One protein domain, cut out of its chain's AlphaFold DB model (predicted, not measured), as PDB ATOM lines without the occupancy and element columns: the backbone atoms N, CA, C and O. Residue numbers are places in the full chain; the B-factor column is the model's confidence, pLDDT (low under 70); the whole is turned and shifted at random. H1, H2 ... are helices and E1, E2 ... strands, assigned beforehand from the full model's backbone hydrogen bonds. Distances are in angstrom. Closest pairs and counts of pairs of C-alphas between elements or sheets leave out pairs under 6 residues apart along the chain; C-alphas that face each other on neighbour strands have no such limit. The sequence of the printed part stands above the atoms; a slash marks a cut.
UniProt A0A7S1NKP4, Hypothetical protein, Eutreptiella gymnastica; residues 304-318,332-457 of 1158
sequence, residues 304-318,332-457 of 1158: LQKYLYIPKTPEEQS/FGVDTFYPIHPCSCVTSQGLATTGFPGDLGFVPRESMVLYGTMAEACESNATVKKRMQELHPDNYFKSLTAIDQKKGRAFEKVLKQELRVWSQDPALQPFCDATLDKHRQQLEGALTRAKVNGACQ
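Overview. This is residues 304 to 318 and 332 to 457 of the 1158 residues of the protein "Hypothetical protein" of Eutreptiella gymnastica (UniProt A0A7S1NKP4). Two long helices, H7 and H8, meet near their ends as an L; H4 packs in its corner beside H7, with H5 folded back along H4. The short two-strand sheet of E1 and E2 runs beside the far part of H8, near its residues 442 to 447; the short H3 packs at the corner of H7 and H8, the short H2 packs on H8 farther along, at residues 436 to 443, and residues 398 to 404 stick out. The printed part has 141 residues, with the order E1, H1, E2, H2 to H8, and its class is mostly helix. The sheet is antiparallel. The whole is only just compact, close to loose, with a radius of gyration of the C-alphas of 17.3 A and spans of 52 by 38 by 29 A.

Arrangement. E1, residues 304 to 309, and E2, residues 337 to 339, are antiparallel neighbours at 131 degrees, with N 308 and O 338 2.8 A apart and N 338 and O 308 2.9 A apart, within hydrogen-bond range. H1, residues 314 to 317, touches no helix. H2, residues 342 to 345, touches residues 436 to 443 of the hub H8, residues 429 to 452; the closest C-alphas are those of Ser 344 and Arg 440, 4.4 A. H3, residues 348 to 353, touches H7, residues 405 to 424, about perpendicular at 86 degrees, closest at C-alphas 352 and 424, 5.2 A. H4, residues 364 to 377, touches H7 at a shallow tilt of 31 degrees, the same way, closest at C-alphas 367 and 412, 5.7 A. H4 touches H8 at a steep tilt of 66 degrees, opposite ways, closest at C-alphas 377 and 431, 5.6 A. H4 and H5, residues 382 to 390, form a helical hairpin and only just touch, with 3 pairs of C-alphas within 8 A, closest at 375 and 388, 6.3 A. H6, residues 393 to 396, touches no helix. H7 and H8 touch about perpendicular at 73 degrees, closest at C-alphas 423 and 429, 4.9 A. Every O i to N i+4 pair is within hydrogen-bond range in H3, H4, H5, H7 and H8; H1, H2 and H6 are too short for one.

Along the chain. E1 begins at C-alpha 304, (20.367, -13.261, 5.288), and is 15.6 A long. H4 measures 20.4 A, H7 28.8 A and H8 33.1 A. H8 has a kink of 28 degrees near residue 441 and ends at C-alpha 452, (34.314, -18.811, 31.106).

Size, cuts and confidence. The C-alphas farthest apart are those of Ser 318 and Thr 383, 54.1 A. Residues 319 to 331 are not printed; C-alphas 318 and 332 are 13.6 A apart. Of the links printed whole, none is long. The model's pLDDT is under 70 at residues 312 to 318, 332 to 335, 399, 446 and 448 to 457.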
ATOM      1  N   LEU A 304      19.216 -13.566   4.443       88.56
ATOM      2  CA  LEU A 304      20.367 -13.261   5.288       88.56
ATOM      3  C   LEU A 304      20.288 -14.007   6.612       88.56
ATOM      4  O   LEU A 304      19.383 -13.743   7.410       88.56
ATOM      5  N   GLN A 305      21.281 -14.852   6.871       90.44
ATOM      6  CA  GLN A 305      21.467 -15.495   8.165       90.44
ATOM      7  C   GLN A 305      22.557 -14.779   8.960       90.44
ATOM      8  O   GLN A 305      23.633 -14.485   8.433       90.44
ATOM      9  N   LYS A 306      22.266 -14.495  10.231       92.31
ATOM     10  CA  LYS A 306      23.130 -13.712  11.115       92.31
ATOM     11  C   LYS A 306      23.836 -14.637  12.102       92.31
ATOM     12  O   LYS A 306      23.227 -15.578  12.609       92.31
ATOM     13  N   TYR A 307      25.105 -14.367  12.372       91.44
ATOM     14  CA  TYR A 307      25.943 -15.164  13.260       91.44
ATOM     15  C   TYR A 307      26.771 -14.274  14.178       91.44
ATOM     16  O   TYR A 307      27.243 -13.213  13.775       91.44
ATOM     17  N   LEU A 308      27.013 -14.762  15.384       88.81
ATOM     18  CA  LEU A 308      28.063 -14.292  16.268       88.81
ATOM     19  C   LEU A 308      29.269 -15.223  16.106       88.81
ATOM     20  O   LEU A 308      29.129 -16.441  16.241       88.81
ATOM     21  N   TYR A 309      30.440 -14.668  15.795       86.75
ATOM     22  CA  TYR A 309      31.675 -15.446  15.752       86.75
ATOM     23  C   TYR A 309      32.371 -15.416  17.108       86.75
ATOM     24  O   TYR A 309      32.666 -14.346  17.642       86.75
ATOM     25  N   ILE A 310      32.670 -16.602  17.633       79.62
ATOM     26  CA  ILE A 310      33.409 -16.776  18.880       79.62
ATOM     27  C   ILE A 310      34.620 -17.674  18.590       79.62
ATOM     28  O   ILE A 310      34.435 -18.806  18.130       79.62
ATOM     29  N   PRO A 311      35.857 -17.200  18.827       73.50
ATOM     30  CA  PRO A 311      37.044 -18.019  18.618       73.50
ATOM     31  C   PRO A 311      37.129 -19.169  19.635       73.50
ATOM     32  O   PRO A 311      36.758 -19.019  20.799       73.50
ATOM     33  N   LYS A 312      37.651 -20.319  19.190       69.12
ATOM     34  CA  LYS A 312      37.961 -21.487  20.042       69.12
ATOM     35  C   LYS A 312      39.174 -21.222  20.939       69.12
ATOM     36  O   LYS A 312      39.991 -20.365  20.610       69.12
ATOM     37  N   THR A 313      39.320 -21.954  22.044       59.81
ATOM     38  CA  THR A 313      40.417 -21.755  23.013       59.81
ATOM     39  C   THR A 313      41.792 -22.175  22.460       59.81
ATOM     40  O   THR A 313      41.861 -23.029  21.574       59.81
ATOM     41  N   PRO A 314      42.917 -21.647  22.991       54.72
ATOM     42  CA  PRO A 314      44.276 -22.010  22.553       54.72
ATOM     43  C   PRO A 314      44.605 -23.518  22.626       54.72
ATOM     44  O   PRO A 314      45.390 -24.042  21.831       54.72
ATOM     45  N   GLU A 315      43.983 -24.247  23.555       46.91
ATOM     46  CA  GLU A 315      44.150 -25.698  23.732       46.91
ATOM     47  C   GLU A 315      43.476 -26.495  22.600       46.91
ATOM     48  O   GLU A 315      44.060 -27.443  22.074       46.91
ATOM     49  N   GLU A 316      42.304 -26.051  22.133       50.78
ATOM     50  CA  GLU A 316      41.615 -26.608  20.958       50.78
ATOM     51  C   GLU A 316      42.310 -26.214  19.641       50.78
ATOM     52  O   GLU A 316      42.314 -26.977  18.673       50.78
ATOM     53  N   GLN A 317      42.965 -25.049  19.612       50.31
ATOM     54  CA  GLN A 317      43.767 -24.566  18.479       50.31
ATOM     55  C   GLN A 317      45.081 -25.350  18.286       50.31
ATOM     56  O   GLN A 317      45.638 -25.375  17.187       50.31
ATOM     57  N   SER A 318      45.572 -26.031  19.328       42.50
ATOM     58  CA  SER A 318      46.817 -26.821  19.319       42.50
ATOM     59  C   SER A 318      46.740 -28.085  18.446       42.50
ATOM     60  O   SER A 318      47.768 -28.672  18.099       42.50
ATOM     61  N   PHE A 332      35.660 -31.306  11.740       35.38
ATOM     62  CA  PHE A 332      35.517 -30.028  12.444       35.38
ATOM     63  C   PHE A 332      34.147 -29.964  13.125       35.38
ATOM     64  O   PHE A 332      33.156 -29.549  12.532       35.38
ATOM     65  N   GLY A 333      34.088 -30.428  14.374       36.22
ATOM     66  CA  GLY A 333      32.911 -30.279  15.225       36.22
ATOM     67  C   GLY A 333      32.552 -28.802  15.430       36.22
ATOM     68  O   GLY A 333      33.412 -28.005  15.814       36.22
ATOM     69  N   VAL A 334      31.309 -28.472  15.075       42.78
ATOM     70  CA  VAL A 334      30.306 -27.695  15.831       42.78
ATOM     71  C   VAL A 334      30.879 -26.589  16.755       42.78
ATOM     72  O   VAL A 334      31.670 -26.870  17.649       42.78
ATOM     73  N   ASP A 335      30.439 -25.340  16.520       57.34
ATOM     74  CA  ASP A 335      30.447 -24.174  17.439       57.34
ATOM     75  C   ASP A 335      31.547 -23.082  17.345       57.34
ATOM     76  O   ASP A 335      32.068 -22.634  18.365       57.34
ATOM     77  N   THR A 336      31.862 -22.551  16.153       71.81
ATOM     78  CA  THR A 336      32.490 -21.199  16.024       71.81
ATOM     79  C   THR A 336      31.508 -20.111  15.586       71.81
ATOM     80  O   THR A 336      31.589 -18.974  16.053       71.81
ATOM     81  N   PHE A 337      30.569 -20.443  14.696       83.88
ATOM     82  CA  PHE A 337      29.515 -19.535  14.241       83.88
ATOM     83  C   PHE A 337      28.199 -19.841  14.955       83.88
ATOM     84  O   PHE A 337      27.498 -20.792  14.607       83.88
ATOM     85  N   TYR A 338      27.832 -18.996  15.911       85.75
ATOM     86  CA  TYR A 338      26.584 -19.121  16.655       85.75
ATOM     87  C   TYR A 338      25.472 -18.364  15.921       85.75
ATOM     88  O   TYR A 338      25.578 -17.146  15.779       85.75
ATOM     89  N   PRO A 339      24.423 -19.034  15.410       87.56
ATOM     90  CA  PRO A 339      23.338 -18.349  14.719       87.56
ATOM     91  C   PRO A 339      22.572 -17.451  15.695       87.56
ATOM     92  O   PRO A 339      22.162 -17.899  16.764       87.56
ATOM     93  N   ILE A 340      22.361 -16.195  15.311       88.75
ATOM     94  CA  ILE A 340      21.576 -15.237  16.092       88.75
ATOM     95  C   ILE A 340      20.147 -15.283  15.572       88.75
ATOM     96  O   ILE A 340      19.880 -14.873  14.441       88.75
ATOM     97  N   HIS A 341      19.229 -15.780  16.397       90.88
ATOM     98  CA  HIS A 341      17.816 -15.762  16.054       90.88
ATOM     99  C   HIS A 341      17.259 -14.338  16.218       90.88
ATOM    100  O   HIS A 341      17.422 -13.760  17.288       90.88
ATOM    101  N   PRO A 342      16.541 -13.759  15.239       88.94
ATOM    102  CA  PRO A 342      16.032 -12.386  15.335       88.94
ATOM    103  C   PRO A 342      15.223 -12.068  16.605       88.94
ATOM    104  O   PRO A 342      15.297 -10.955  17.118       88.94
ATOM    105  N   CYS A 343      14.482 -13.041  17.147       89.81
ATOM    106  CA  CYS A 343      13.727 -12.871  18.395       89.81
ATOM    107  C   CYS A 343      14.594 -12.714  19.657       89.81
ATOM    108  O   CYS A 343      14.065 -12.238  20.653       89.81
ATOM    109  N   SER A 344      15.892 -13.050  19.647       87.81
ATOM    110  CA  SER A 344      16.764 -12.799  20.810       87.81
ATOM    111  C   SER A 344      17.020 -11.305  21.031       87.81
ATOM    112  O   SER A 344      17.294 -10.885  22.152       87.81
ATOM    113  N   CYS A 345      16.918 -10.501  19.969       85.88
ATOM    114  CA  CYS A 345      17.197  -9.066  19.990       85.88
ATOM    115  C   CYS A 345      15.970  -8.207  20.331       85.88
ATOM    116  O   CYS A 345      16.112  -7.011  20.566       85.88
ATOM    117  N   VAL A 346      14.770  -8.791  20.319       87.81
ATOM    118  CA  VAL A 346      13.496  -8.071  20.428       87.81
ATOM    119  C   VAL A 346      12.955  -8.137  21.863       87.81
ATOM    120  O   VAL A 346      13.148  -9.126  22.569       87.81
ATOM    121  N   THR A 347      12.263  -7.082  22.300       87.75
ATOM    122  CA  THR A 347      11.578  -7.022  23.601       87.75
ATOM    123  C   THR A 347      10.061  -7.088  23.425       87.75
ATOM    124  O   THR A 347       9.529  -6.648  22.406       87.75
ATOM    125  N   SER A 348       9.344  -7.607  24.425       87.00
ATOM    126  CA  SER A 348       7.876  -7.666  24.403       87.00
ATOM    127  C   SER A 348       7.244  -6.277  24.334       87.00
ATOM    128  O   SER A 348       6.326  -6.060  23.547       87.00
ATOM    129  N   GLN A 349       7.792  -5.306  25.071       85.62
ATOM    130  CA  GLN A 349       7.359  -3.910  24.996       85.62
ATOM    131  C   GLN A 349       7.559  -3.321  23.592       85.62
ATOM    132  O   GLN A 349       6.655  -2.660  23.086       85.62
ATOM    133  N   GLY A 350       8.699  -3.593  22.945       83.94
ATOM    134  CA  GLY A 350       8.951  -3.162  21.567       83.94
ATOM    135  C   GLY A 350       7.978  -3.795  20.567       83.94
ATOM    136  O   GLY A 350       7.438  -3.107  19.706       83.94
ATOM    137  N   LEU A 351       7.666  -5.086  20.716       86.38
ATOM    138  CA  LEU A 351       6.655  -5.748  19.879       86.38
ATOM    139  C   LEU A 351       5.253  -5.163  20.062       86.38
ATOM    140  O   LEU A 351       4.510  -5.041  19.086       86.38
ATOM    141  N   ALA A 352       4.895  -4.791  21.291       86.06
ATOM    142  CA  ALA A 352       3.594  -4.211  21.583       86.06
ATOM    143  C   ALA A 352       3.432  -2.826  20.933       86.06
ATOM    144  O   ALA A 352       2.372  -2.552  20.359       86.06
ATOM    145  N   THR A 353       4.473  -1.984  20.990       83.19
ATOM    146  CA  THR A 353       4.449  -0.601  20.487       83.19
ATOM    147  C   THR A 353       4.678  -0.512  18.979       83.19
ATOM    148  O   THR A 353       3.812  -0.010  18.263       83.19
ATOM    149  N   THR A 354       5.810  -1.008  18.481       77.19
ATOM    150  CA  THR A 354       6.223  -0.866  17.073       77.19
ATOM    151  C   THR A 354       6.028  -2.152  16.271       77.19
ATOM    152  O   THR A 354       5.755  -2.108  15.071       77.19
ATOM    153  N   GLY A 355       6.056  -3.314  16.929       84.75
ATOM    154  CA  GLY A 355       6.018  -4.616  16.262       84.75
ATOM    155  C   GLY A 355       7.396  -5.045  15.754       84.75
ATOM    156  O   GLY A 355       8.429  -4.530  16.171       84.75
ATOM    157  N   PHE A 356       7.429  -6.039  14.863       83.75
ATOM    158  CA  PHE A 356       8.678  -6.421  14.202       83.75
ATOM    159  C   PHE A 356       9.072  -5.364  13.158       83.75
ATOM    160  O   PHE A 356       8.212  -4.991  12.355       83.75
ATOM    161  N   PRO A 357      10.356  -4.962  13.079       78.88
ATOM    162  CA  PRO A 357      10.842  -4.154  11.966       78.88
ATOM    163  C   PRO A 357      10.547  -4.849  10.631       78.88
ATOM    164  O   PRO A 357      10.747  -6.062  10.500       78.88
ATOM    165  N   GLY A 358      10.065  -4.094   9.638       70.44
ATOM    166  CA  GLY A 358       9.613  -4.656   8.356       70.44
ATOM    167  C   GLY A 358      10.705  -5.420   7.601       70.44
ATOM    168  O   GLY A 358      10.437  -6.437   6.973       70.44
ATOM    169  N   ASP A 359      11.956  -4.990   7.737       72.50
ATOM    170  CA  ASP A 359      13.118  -5.577   7.076       72.50
ATOM    171  C   ASP A 359      13.743  -6.764   7.836       72.50
ATOM    172  O   ASP A 359      14.624  -7.452   7.305       72.50
ATOM    173  N   LEU A 360      13.289  -7.044   9.063       81.38
ATOM    174  CA  LEU A 360      13.808  -8.123   9.906       81.38
ATOM    175  C   LEU A 360      13.246  -9.486   9.474       81.38
ATOM    176  O   LEU A 360      12.483 -10.119  10.199       81.38
ATOM    177  N   GLY A 361      13.596  -9.948   8.276       83.62
ATOM    178  CA  GLY A 361      13.135 -11.227   7.728       83.62
ATOM    179  C   GLY A 361      13.789 -12.452   8.378       83.62
ATOM    180  O   GLY A 361      14.979 -12.426   8.708       83.62
ATOM    181  N   PHE A 362      13.016 -13.533   8.508       88.50
ATOM    182  CA  PHE A 362      13.483 -14.830   9.016       88.50
ATOM    183  C   PHE A 362      13.910 -15.753   7.872       88.50
ATOM    184  O   PHE A 362      13.338 -15.717   6.781       88.50
ATOM    185  N   VAL A 363      14.909 -16.593   8.111       88.50
ATOM    186  CA  VAL A 363      15.179 -17.770   7.271       88.50
ATOM    187  C   VAL A 363      14.130 -18.845   7.612       88.50
ATOM    188  O   VAL A 363      13.734 -18.928   8.774       88.50
ATOM    189  N   PRO A 364      13.690 -19.715   6.680       89.31
ATOM    190  CA  PRO A 364      12.682 -20.746   6.972       89.31
ATOM    191  C   PRO A 364      12.941 -21.576   8.243       89.31
ATOM    192  O   PRO A 364      12.013 -21.860   8.999       89.31
ATOM    193  N   ARG A 365      14.213 -21.882   8.537       89.94
ATOM    194  CA  ARG A 365      14.622 -22.565   9.772       89.94
ATOM    195  C   ARG A 365      14.319 -21.748  11.030       89.94
ATOM    196  O   ARG A 365      13.884 -22.312  12.022       89.94
ATOM    197  N   GLU A 366      14.532 -20.437  11.007       91.38
ATOM    198  CA  GLU A 366      14.248 -19.548  12.143       91.38
ATOM    199  C   GLU A 366      12.742 -19.515  12.445       91.38
ATOM    200  O   GLU A 366      12.343 -19.603  13.600       91.38
ATOM    201  N   SER A 367      11.884 -19.527  11.417       91.94
ATOM    202  CA  SER A 367      10.430 -19.655  11.612       91.94
ATOM    203  C   SER A 367      10.042 -20.954  12.332       91.94
ATOM    204  O   SER A 367       9.162 -20.933  13.191       91.94
ATOM    205  N   MET A 368      10.718 -22.068  12.029       90.62
ATOM    206  CA  MET A 368      10.499 -23.349  12.717       90.62
ATOM    207  C   MET A 368      10.945 -23.295  14.180       90.62
ATOM    208  O   MET A 368      10.203 -23.724  15.062       90.62
ATOM    209  N   VAL A 369      12.121 -22.713  14.451       91.00
ATOM    210  CA  VAL A 369      12.626 -22.552  15.825       91.00
ATOM    211  C   VAL A 369      11.682 -21.667  16.641       91.00
ATOM    212  O   VAL A 369      11.343 -22.030  17.767       91.00
ATOM    213  N   LEU A 370      11.199 -20.552  16.080       92.12
ATOM    214  CA  LEU A 370      10.220 -19.698  16.751       92.12
ATOM    215  C   LEU A 370       8.944 -20.476  17.097       92.12
ATOM    216  O   LEU A 370       8.539 -20.473  18.259       92.12
ATOM    217  N   TYR A 371       8.350 -21.179  16.127       92.25
ATOM    218  CA  TYR A 371       7.158 -21.993  16.372       92.25
ATOM    219  C   TYR A 371       7.385 -23.009  17.501       92.25
ATOM    220  O   TYR A 371       6.563 -23.098  18.409       92.25
ATOM    221  N   GLY A 372       8.517 -23.725  17.488       90.38
ATOM    222  CA  GLY A 372       8.871 -24.680  18.541       90.38
ATOM    223  C   GLY A 372       8.931 -24.023  19.922       90.38
ATOM    224  O   GLY A 372       8.288 -24.489  20.858       90.38
ATOM    225  N   THR A 373       9.615 -22.879  20.036       91.00
ATOM    226  CA  THR A 373       9.691 -22.134  21.306       91.00
ATOM    227  C   THR A 373       8.337 -21.605  21.786       91.00
ATOM    228  O   THR A 373       8.061 -21.666  22.982       91.00
ATOM    229  N   MET A 374       7.474 -21.149  20.872       90.38
ATOM    230  CA  MET A 374       6.111 -20.708  21.189       90.38
ATOM    231  C   MET A 374       5.233 -21.877  21.655       90.38
ATOM    232  O   MET A 374       4.476 -21.744  22.612       90.38
ATOM    233  N   ALA A 375       5.338 -23.035  20.998       88.56
ATOM    234  CA  ALA A 375       4.575 -24.227  21.354       88.56
ATOM    235  C   ALA A 375       4.947 -24.748  22.752       88.56
ATOM    236  O   ALA A 375       4.053 -25.088  23.526       88.56
ATOM    237  N   GLU A 376       6.241 -24.748  23.087       87.94
ATOM    238  CA  GLU A 376       6.735 -25.114  24.417       87.94
ATOM    239  C   GLU A 376       6.255 -24.142  25.506       87.94
ATOM    240  O   GLU A 376       5.791 -24.571  26.562       87.94
ATOM    241  N   ALA A 377       6.299 -22.828  25.247       85.25
ATOM    242  CA  ALA A 377       5.846 -21.821  26.209       85.25
ATOM    243  C   ALA A 377       4.354 -21.978  26.569       85.25
ATOM    244  O   ALA A 377       3.945 -21.667  27.688       85.25
ATOM    245  N   CYS A 378       3.538 -22.494  25.646       82.56
ATOM    246  CA  CYS A 378       2.090 -22.620  25.805       82.56
ATOM    247  C   CYS A 378       1.603 -23.992  26.294       82.56
ATOM    248  O   CYS A 378       0.388 -24.209  26.351       82.56
ATOM    249  N   GLU A 379       2.491 -24.920  26.667       74.94
ATOM    250  CA  GLU A 379       2.088 -26.266  27.107       74.94
ATOM    251  C   GLU A 379       1.114 -26.260  28.295       74.94
ATOM    252  O   GLU A 379       0.273 -27.158  28.407       74.94
ATOM    253  N   SER A 380       1.182 -25.225  29.135       70.38
ATOM    254  CA  SER A 380       0.371 -25.042  30.339       70.38
ATOM    255  C   SER A 380      -1.040 -24.479  30.089       70.38
ATOM    256  O   SER A 380      -1.879 -24.562  30.986       70.38
ATOM    257  N   ASN A 381      -1.352 -23.949  28.895       78.31
ATOM    258  CA  ASN A 381      -2.646 -23.319  28.589       78.31
ATOM    259  C   ASN A 381      -3.369 -24.000  27.413       78.31
ATOM    260  O   ASN A 381      -2.991 -23.859  26.249       78.31
ATOM    261  N   ALA A 382      -4.476 -24.692  27.707       75.00
ATOM    262  CA  ALA A 382      -5.236 -25.472  26.725       75.00
ATOM    263  C   ALA A 382      -5.809 -24.639  25.559       75.00
ATOM    264  O   ALA A 382      -5.890 -25.134  24.433       75.00
ATOM    265  N   THR A 383      -6.182 -23.377  25.799       74.31
ATOM    266  CA  THR A 383      -6.791 -22.504  24.781       74.31
ATOM    267  C   THR A 383      -5.756 -22.036  23.760       74.31
ATOM    268  O   THR A 383      -5.996 -22.106  22.554       74.31
ATOM    269  N   VAL A 384      -4.581 -21.608  24.231       76.75
ATOM    270  CA  VAL A 384      -3.479 -21.153  23.367       76.75
ATOM    271  C   VAL A 384      -2.844 -22.340  22.642       76.75
ATOM    272  O   VAL A 384      -2.564 -22.264  21.448       76.75
ATOM    273  N   LYS A 385      -2.741 -23.492  23.315       80.12
ATOM    274  CA  LYS A 385      -2.286 -24.753  22.715       80.12
ATOM    275  C   LYS A 385      -3.130 -25.175  21.510       80.12
ATOM    276  O   LYS A 385      -2.570 -25.638  20.521       80.12
ATOM    277  N   LYS A 386      -4.455 -24.982  21.549       81.69
ATOM    278  CA  LYS A 386      -5.331 -25.275  20.402       81.69
ATOM    279  C   LYS A 386      -5.027 -24.371  19.200       81.69
ATOM    280  O   LYS A 386      -4.931 -24.873  18.086       81.69
ATOM    281  N   ARG A 387      -4.811 -23.069  19.427       78.38
ATOM    282  CA  ARG A 387      -4.401 -22.126  18.365       78.38
ATOM    283  C   ARG A 387      -3.048 -22.510  17.762       78.38
ATOM    284  O   ARG A 387      -2.904 -22.548  16.546       78.38
ATOM    285  N   MET A 388      -2.080 -22.886  18.600       84.19
ATOM    286  CA  MET A 388      -0.764 -23.340  18.133       84.19
ATOM    287  C   MET A 388      -0.831 -24.653  17.342       84.19
ATOM    288  O   MET A 388      -0.100 -24.811  16.373       84.19
ATOM    289  N   GLN A 389      -1.742 -25.572  17.683       83.69
ATOM    290  CA  GLN A 389      -1.965 -26.798  16.903       83.69
ATOM    291  C   GLN A 389      -2.500 -26.521  15.490       83.69
ATOM    292  O   GLN A 389      -2.139 -27.238  14.554       83.69
ATOM    293  N   GLU A 390      -3.329 -25.489  15.311       82.56
ATOM    294  CA  GLU A 390      -3.786 -25.043  13.985       82.56
ATOM    295  C   GLU A 390      -2.629 -24.448  13.165       82.56
ATOM    296  O   GLU A 390      -2.538 -24.687  11.961       82.56
ATOM    297  N   LEU A 391      -1.702 -23.752  13.831       85.00
ATOM    298  CA  LEU A 391      -0.486 -23.184  13.240       85.00
ATOM    299  C   LEU A 391       0.679 -24.181  13.115       85.00
ATOM    300  O   LEU A 391       1.766 -23.786  12.691       85.00
ATOM    301  N   HIS A 392       0.483 -25.458  13.457       87.06
ATOM    302  CA  HIS A 392       1.530 -26.469  13.331       87.06
ATOM    303  C   HIS A 392       2.026 -26.542  11.879       87.06
ATOM    304  O   HIS A 392       1.184 -26.682  10.989       87.06
ATOM    305  N   PRO A 393       3.348 -26.512  11.608       84.81
ATOM    306  CA  PRO A 393       3.881 -26.501  10.245       84.81
ATOM    307  C   PRO A 393       3.267 -27.591   9.354       84.81
ATOM    308  O   PRO A 393       2.746 -27.293   8.283       84.81
ATOM    309  N   ASP A 394       3.214 -28.838   9.831       84.12
ATOM    310  CA  ASP A 394       2.603 -29.946   9.076       84.12
ATOM    311  C   ASP A 394       1.100 -29.775   8.804       84.12
ATOM    312  O   ASP A 394       0.602 -30.291   7.806       84.12
ATOM    313  N   ASN A 395       0.363 -29.052   9.655       85.19
ATOM    314  CA  ASN A 395      -1.053 -28.753   9.433       85.19
ATOM    315  C   ASN A 395      -1.224 -27.579   8.464       85.19
ATOM    316  O   ASN A 395      -2.059 -27.651   7.562       85.19
ATOM    317  N   TYR A 396      -0.403 -26.538   8.612       84.94
ATOM    318  CA  TYR A 396      -0.409 -25.347   7.764       84.94
ATOM    319  C   TYR A 396      -0.041 -25.682   6.309       84.94
ATOM    320  O   TYR A 396      -0.678 -25.197   5.374       84.94
ATOM    321  N   PHE A 397       0.942 -26.568   6.103       84.38
ATOM    322  CA  PHE A 397       1.420 -26.983   4.779       84.38
ATOM    323  C   PHE A 397       0.832 -28.317   4.286       84.38
ATOM    324  O   PHE A 397       1.219 -28.795   3.222       84.38
ATOM    325  N   LYS A 398      -0.144 -28.904   4.994       77.19
ATOM    326  CA  LYS A 398      -0.688 -30.255   4.740       77.19
ATOM    327  C   LYS A 398      -1.136 -30.529   3.301       77.19
ATOM    328  O   LYS A 398      -1.201 -31.678   2.880       77.19
ATOM    329  N   SER A 399      -1.534 -29.497   2.562       69.38
ATOM    330  CA  SER A 399      -2.026 -29.621   1.186       69.38
ATOM    331  C   SER A 399      -0.954 -29.436   0.113       69.38
ATOM    332  O   SER A 399      -1.311 -29.414  -1.059       69.38
ATOM    333  N   LEU A 400       0.306 -29.228   0.494       73.00
ATOM    334  CA  LEU A 400       1.376 -28.811  -0.404       73.00
ATOM    335  C   LEU A 400       2.469 -29.873  -0.467       73.00
ATOM    336  O   LEU A 400       2.981 -30.306   0.562       73.00
ATOM    337  N   THR A 401       2.863 -30.256  -1.679       72.00
ATOM    338  CA  THR A 401       4.019 -31.144  -1.876       72.00
ATOM    339  C   THR A 401       5.331 -30.369  -1.787       72.00
ATOM    340  O   THR A 401       6.300 -30.823  -1.184       72.00
ATOM    341  N   ALA A 402       5.369 -29.166  -2.363       77.44
ATOM    342  CA  ALA A 402       6.552 -28.319  -2.367       77.44
ATOM    343  C   ALA A 402       6.259 -26.929  -1.801       77.44
ATOM    344  O   ALA A 402       5.319 -26.237  -2.213       77.44
ATOM    345  N   ILE A 403       7.114 -26.511  -0.872       82.56
ATOM    346  CA  ILE A 403       7.090 -25.177  -0.286       82.56
ATOM    347  C   ILE A 403       7.990 -24.281  -1.141       82.56
ATOM    348  O   ILE A 403       9.146 -24.598  -1.425       82.56
ATOM    349  N   ASP A 404       7.441 -23.161  -1.598       82.06
ATOM    350  CA  ASP A 404       8.206 -22.092  -2.235       82.06
ATOM    351  C   ASP A 404       8.523 -20.994  -1.207       82.06
ATOM    352  O   ASP A 404       7.960 -20.952  -0.106       82.06
ATOM    353  N   GLN A 405       9.439 -20.090  -1.554       81.75
ATOM    354  CA  GLN A 405       9.846 -19.020  -0.643       81.75
ATOM    355  C   GLN A 405       8.665 -18.099  -0.282       81.75
ATOM    356  O   GLN A 405       8.571 -17.638   0.854       81.75
ATOM    357  N   LYS A 406       7.719 -17.867  -1.206       81.50
ATOM    358  CA  LYS A 406       6.542 -17.010  -0.979       81.50
ATOM    359  C   LYS A 406       5.634 -17.588   0.112       81.50
ATOM    360  O   LYS A 406       5.199 -16.853   0.997       81.50
ATOM    361  N   LYS A 407       5.387 -18.898   0.085       85.50
ATOM    362  CA  LYS A 407       4.607 -19.634   1.091       85.50
ATOM    363  C   LYS A 407       5.339 -19.701   2.433       85.50
ATOM    364  O   LYS A 407       4.711 -19.478   3.464       85.50
ATOM    365  N   GLY A 408       6.657 -19.918   2.429       87.19
ATOM    366  CA  GLY A 408       7.476 -19.855   3.648       87.19
ATOM    367  C   GLY A 408       7.406 -18.483   4.335       87.19
ATOM    368  O   GLY A 408       7.189 -18.400   5.542       87.19
ATOM    369  N   ARG A 409       7.484 -17.394   3.558       85.50
ATOM    370  CA  ARG A 409       7.317 -16.014   4.053       85.50
ATOM    371  C   ARG A 409       5.902 -15.725   4.560       85.50
ATOM    372  O   ARG A 409       5.739 -14.959   5.505       85.50
ATOM    373  N   ALA A 410       4.871 -16.312   3.951       87.56
ATOM    374  CA  ALA A 410       3.502 -16.181   4.452       87.56
ATOM    375  C   ALA A 410       3.363 -16.795   5.854       87.56
ATOM    376  O   ALA A 410       2.795 -16.161   6.740       87.56
ATOM    377  N   PHE A 411       3.960 -17.970   6.076       90.56
ATOM    378  CA  PHE A 411       4.001 -18.612   7.390       90.56
ATOM    379  C   PHE A 411       4.763 -17.772   8.428       90.56
ATOM    380  O   PHE A 411       4.256 -17.540   9.523       90.56
ATOM    381  N   GLU A 412       5.926 -17.220   8.062       91.06
ATOM    382  CA  GLU A 412       6.665 -16.265   8.903       91.06
ATOM    383  C   GLU A 412       5.791 -15.077   9.341       91.06
ATOM    384  O   GLU A 412       5.770 -14.730  10.524       91.06
ATOM    385  N   LYS A 413       5.060 -14.453   8.405       89.62
ATOM    386  CA  LYS A 413       4.187 -13.303   8.700       89.62
ATOM    387  C   LYS A 413       3.082 -13.667   9.691       89.62
ATOM    388  O   LYS A 413       2.801 -12.876  10.588       89.62
ATOM    389  N   VAL A 414       2.497 -14.860   9.564       92.19
ATOM    390  CA  VAL A 414       1.479 -15.358  10.503       92.19
ATOM    391  C   VAL A 414       2.068 -15.538  11.905       92.19
ATOM    392  O   VAL A 414       1.487 -15.037  12.862       92.19
ATOM    393  N   LEU A 415       3.244 -16.166  12.035       91.88
ATOM    394  CA  LEU A 415       3.896 -16.356  13.340       91.88
ATOM    395  C   LEU A 415       4.258 -15.030  14.019       91.88
ATOM    396  O   LEU A 415       4.012 -14.852  15.210       91.88
ATOM    397  N   LYS A 416       4.813 -14.077  13.262       91.94
ATOM    398  CA  LYS A 416       5.131 -12.738  13.776       91.94
ATOM    399  C   LYS A 416       3.888 -12.001  14.263       91.94
ATOM    400  O   LYS A 416       3.939 -11.345  15.301       91.94
ATOM    401  N   GLN A 417       2.790 -12.105  13.516       90.50
ATOM    402  CA  GLN A 417       1.524 -11.486  13.892       90.50
ATOM    403  C   GLN A 417       0.954 -12.119  15.164       90.50
ATOM    404  O   GLN A 417       0.500 -11.388  16.039       90.50
ATOM    405  N   GLU A 418       1.026 -13.442  15.302       91.12
ATOM    406  CA  GLU A 418       0.564 -14.137  16.508       91.12
ATOM    407  C   GLU A 418       1.392 -13.734  17.739       91.12
ATOM    408  O   GLU A 418       0.827 -13.366  18.766       91.12
ATOM    409  N   LEU A 419       2.726 -13.682  17.626       91.25
ATOM    410  CA  LEU A 419       3.583 -13.230  18.729       91.25
ATOM    411  C   LEU A 419       3.318 -11.760  19.106       91.25
ATOM    412  O   LEU A 419       3.350 -11.405  20.283       91.25
ATOM    413  N   ARG A 420       2.998 -10.903  18.127       91.19
ATOM    414  CA  ARG A 420       2.582  -9.514  18.381       91.19
ATOM    415  C   ARG A 420       1.260  -9.443  19.148       91.19
ATOM    416  O   ARG A 420       1.132  -8.627  20.058       91.19
ATOM    417  N   VAL A 421       0.294 -10.298  18.814       90.69
ATOM    418  CA  VAL A 421      -0.960 -10.408  19.576       90.69
ATOM    419  C   VAL A 421      -0.657 -10.826  21.017       90.69
ATOM    420  O   VAL A 421      -1.208 -10.235  21.943       90.69
ATOM    421  N   TRP A 422       0.278 -11.759  21.226       90.50
ATOM    422  CA  TRP A 422       0.673 -12.174  22.576       90.50
ATOM    423  C   TRP A 422       1.325 -11.048  23.377       90.50
ATOM    424  O   TRP A 422       1.102 -10.967  24.577       90.50
ATOM    425  N   SER A 423       2.091 -10.158  22.738       90.12
ATOM    426  CA  SER A 423       2.678  -9.001  23.429       90.12
ATOM    427  C   SER A 423       1.666  -7.907  23.787       90.12
ATOM    428  O   SER A 423       1.941  -7.098  24.668       90.12
ATOM    429  N   GLN A 424       0.523  -7.846  23.094       90.75
ATOM    430  CA  GLN A 424      -0.506  -6.819  23.307       90.75
ATOM    431  C   GLN A 424      -1.569  -7.241  24.326       90.75
ATOM    432  O   GLN A 424      -2.146  -6.381  24.989       90.75
ATOM    433  N   ASP A 425      -1.842  -8.541  24.445       89.12
ATOM    434  CA  ASP A 425      -2.803  -9.085  25.403       89.12
ATOM    435  C   ASP A 425      -2.119  -9.366  26.758       89.12
ATOM    436  O   ASP A 425      -1.261 -10.253  26.831       89.12
ATOM    437  N   PRO A 426      -2.515  -8.689  27.857       87.81
ATOM    438  CA  PRO A 426      -1.936  -8.913  29.183       87.81
ATOM    439  C   PRO A 426      -2.008 -10.370  29.666       87.81
ATOM    440  O   PRO A 426      -1.167 -10.798  30.453       87.81
ATOM    441  N   ALA A 427      -2.996 -11.150  29.207       86.19
ATOM    442  CA  ALA A 427      -3.129 -12.560  29.571       86.19
ATOM    443  C   ALA A 427      -2.131 -13.468  28.829       86.19
ATOM    444  O   ALA A 427      -1.821 -14.563  29.307       86.19
ATOM    445  N   LEU A 428      -1.642 -13.033  27.664       86.62
ATOM    446  CA  LEU A 428      -0.715 -13.788  26.817       86.62
ATOM    447  C   LEU A 428       0.734 -13.301  26.929       86.62
ATOM    448  O   LEU A 428       1.657 -14.051  26.600       86.62
ATOM    449  N   GLN A 429       0.936 -12.092  27.450       88.12
ATOM    450  CA  GLN A 429       2.242 -11.463  27.621       88.12
ATOM    451  C   GLN A 429       3.276 -12.353  28.342       88.12
ATOM    452  O   GLN A 429       4.391 -12.451  27.830       88.12
ATOM    453  N   PRO A 430       2.945 -13.110  29.415       89.38
ATOM    454  CA  PRO A 430       3.914 -14.005  30.058       89.38
ATOM    455  C   PRO A 430       4.456 -15.106  29.132       89.38
ATOM    456  O   PRO A 430       5.612 -15.507  29.254       89.38
ATOM    457  N   PHE A 431       3.644 -15.594  28.186       88.50
ATOM    458  CA  PHE A 431       4.088 -16.583  27.197       88.50
ATOM    459  C   PHE A 431       4.982 -15.946  26.132       88.50
ATOM    460  O   PHE A 431       5.941 -16.574  25.675       88.50
ATOM    461  N   CYS A 432       4.698 -14.693  25.759       89.19
ATOM    462  CA  CYS A 432       5.573 -13.905  24.894       89.19
ATOM    463  C   CYS A 432       6.941 -13.701  25.555       89.19
ATOM    464  O   CYS A 432       7.960 -14.005  24.935       89.19
ATOM    465  N   ASP A 433       6.970 -13.254  26.812       90.06
ATOM    466  CA  ASP A 433       8.207 -13.035  27.566       90.06
ATOM    467  C   ASP A 433       9.008 -14.336  27.704       90.06
ATOM    468  O   ASP A 433      10.177 -14.370  27.331       90.06
ATOM    469  N   ALA A 434       8.365 -15.444  28.095       90.31
ATOM    470  CA  ALA A 434       9.021 -16.752  28.186       90.31
ATOM    471  C   ALA A 434       9.616 -17.221  26.843       90.31
ATOM    472  O   ALA A 434      10.713 -17.783  26.805       90.31
ATOM    473  N   THR A 435       8.913 -16.973  25.733       89.94
ATOM    474  CA  THR A 435       9.404 -17.293  24.385       89.94
ATOM    475  C   THR A 435      10.655 -16.473  24.060       89.94
ATOM    476  O   THR A 435      11.672 -17.037  23.654       89.94
ATOM    477  N   LEU A 436      10.602 -15.150  24.246       91.00
ATOM    478  CA  LEU A 436      11.712 -14.241  23.942       91.00
ATOM    479  C   LEU A 436      12.922 -14.485  24.855       91.00
ATOM    480  O   LEU A 436      14.055 -14.534  24.372       91.00
ATOM    481  N   ASP A 437      12.694 -14.708  26.149       88.69
ATOM    482  CA  ASP A 437      13.750 -14.976  27.124       88.69
ATOM    483  C   ASP A 437      14.469 -16.291  26.829       88.69
ATOM    484  O   ASP A 437      15.689 -16.355  26.962       88.69
ATOM    485  N   LYS A 438      13.771 -17.320  26.333       89.50
ATOM    486  CA  LYS A 438      14.420 -18.563  25.894       89.50
ATOM    487  C   LYS A 438      15.402 -18.321  24.742       89.50
ATOM    488  O   LYS A 438      16.507 -18.864  24.757       89.50
ATOM    489  N   HIS A 439      15.033 -17.494  23.759       88.31
ATOM    490  CA  HIS A 439      15.940 -17.106  22.667       88.31
ATOM    491  C   HIS A 439      17.122 -16.276  23.175       88.31
ATOM    492  O   HIS A 439      18.255 -16.497  22.745       88.31
ATOM    493  N   ARG A 440      16.884 -15.355  24.117       86.38
ATOM    494  CA  ARG A 440      17.945 -14.540  24.725       86.38
ATOM    495  C   ARG A 440      18.927 -15.395  25.529       86.38
ATOM    496  O   ARG A 440      20.128 -15.305  25.305       86.38
ATOM    497  N   GLN A 441      18.432 -16.311  26.360       85.06
ATOM    498  CA  GLN A 441      19.251 -17.230  27.161       85.06
ATOM    499  C   GLN A 441      20.141 -18.140  26.306       85.06
ATOM    500  O   GLN A 441      21.247 -18.486  26.719       85.06
ATOM    501  N   GLN A 442      19.701 -18.532  25.106       80.06
ATOM    502  CA  GLN A 442      20.542 -19.305  24.186       80.06
ATOM    503  C   GLN A 442      21.755 -18.498  23.700       80.06
ATOM    504  O   GLN A 442      22.866 -19.034  23.652       80.06
ATOM    505  N   LEU A 443      21.554 -17.214  23.384       78.69
ATOM    506  CA  LEU A 443      22.619 -16.298  22.972       78.69
ATOM    507  C   LEU A 443      23.537 -15.935  24.152       78.69
ATOM    508  O   LEU A 443      24.756 -16.076  24.050       78.69
ATOM    509  N   GLU A 444      22.957 -15.559  25.292       79.19
ATOM    510  CA  GLU A 444      23.682 -15.263  26.534       79.19
ATOM    511  C   GLU A 444      24.486 -16.474  27.015       79.19
ATOM    512  O   GLU A 444      25.624 -16.333  27.459       79.19
ATOM    513  N   GLY A 445      23.937 -17.684  26.892       73.69
ATOM    514  CA  GLY A 445      24.625 -18.928  27.221       73.69
ATOM    515  C   GLY A 445      25.841 -19.175  26.328       73.69
ATOM    516  O   GLY A 445      26.887 -19.597  26.824       73.69
ATOM    517  N   ALA A 446      25.752 -18.868  25.029       69.19
ATOM    518  CA  ALA A 446      26.896 -18.934  24.117       69.19
ATOM    519  C   ALA A 446      27.980 -17.904  24.482       69.19
ATOM    520  O   ALA A 446      29.152 -18.263  24.606       69.19
ATOM    521  N   LEU A 447      27.584 -16.656  24.747       70.69
ATOM    522  CA  LEU A 447      28.478 -15.583  25.195       70.69
ATOM    523  C   LEU A 447      29.130 -15.892  26.552       70.69
ATOM    524  O   LEU A 447      30.315 -15.645  26.755       70.69
ATOM    525  N   THR A 448      28.380 -16.473  27.486       68.81
ATOM    526  CA  THR A 448      28.868 -16.826  28.825       68.81
ATOM    527  C   THR A 448      29.847 -17.995  28.768       68.81
ATOM    528  O   THR A 448      30.897 -17.934  29.404       68.81
ATOM    529  N   ARG A 449      29.574 -19.028  27.955       64.31
ATOM    530  CA  ARG A 449      30.541 -20.113  27.700       64.31
ATOM    531  C   ARG A 449      31.850 -19.576  27.117       64.31
ATOM    532  O   ARG A 449      32.922 -20.008  27.532       64.31
ATOM    533  N   ALA A 450      31.776 -18.584  26.229       61.47
ATOM    534  CA  ALA A 450      32.958 -17.915  25.693       61.47
ATOM    535  C   ALA A 450      33.759 -17.153  26.765       61.47
ATOM    536  O   ALA A 450      34.989 -17.209  26.768       61.47
ATOM    537  N   LYS A 451      33.068 -16.477  27.698       62.59
ATOM    538  CA  LYS A 451      33.677 -15.763  28.840       62.59
ATOM    539  C   LYS A 451      34.400 -16.709  29.795       62.59
ATOM    540  O   LYS A 451      35.537 -16.446  30.176       62.59
ATOM    541  N   VAL A 452      33.765 -17.825  30.155       56.91
ATOM    542  CA  VAL A 452      34.314 -18.811  31.106       56.91
ATOM    543  C   VAL A 452      35.556 -19.515  30.552       56.91
ATOM    544  O   VAL A 452      36.494 -19.779  31.298       56.91
ATOM    545  N   ASN A 453      35.611 -19.750  29.242       52.31
ATOM    546  CA  ASN A 453      36.714 -20.456  28.587       52.31
ATOM    547  C   ASN A 453      37.950 -19.575  28.298       52.31
ATOM    548  O   ASN A 453      38.859 -20.005  27.590       52.31
ATOM    549  N   GLY A 454      37.997 -18.333  28.796       50.94
ATOM    550  CA  GLY A 454      39.124 -17.417  28.580       50.94
ATOM    551  C   GLY A 454      39.227 -16.841  27.159       50.94
ATOM    552  O   GLY A 454      40.168 -16.110  26.874       50.94
ATOM    553  N   ALA A 455      38.254 -17.118  26.282       49.34
ATOM    554  CA  ALA A 455      38.172 -16.560  24.927       49.34
ATOM    555  C   ALA A 455      37.570 -15.137  24.892       49.34
ATOM    556  O   ALA A 455      37.575 -14.475  23.853       49.34
ATOM    557  N   CYS A 456      37.025 -14.668  26.021       44.91
ATOM    558  CA  CYS A 456      36.282 -13.417  26.128       44.91
ATOM    559  C   CYS A 456      36.546 -12.743  27.488       44.91
ATOM    560  O   CYS A 456      35.824 -12.957  28.460       44.91
ATOM    561  N   GLN A 457      37.615 -11.941  27.567       46.31
ATOM    562  CA  GLN A 457      37.771 -10.912  28.604       46.31
ATOM    563  C   GLN A 457      37.205  -9.591  28.066       46.31
ATOM    564  O   GLN A 457      37.276  -9.337  26.871       46.31
TER     565      GLN A 457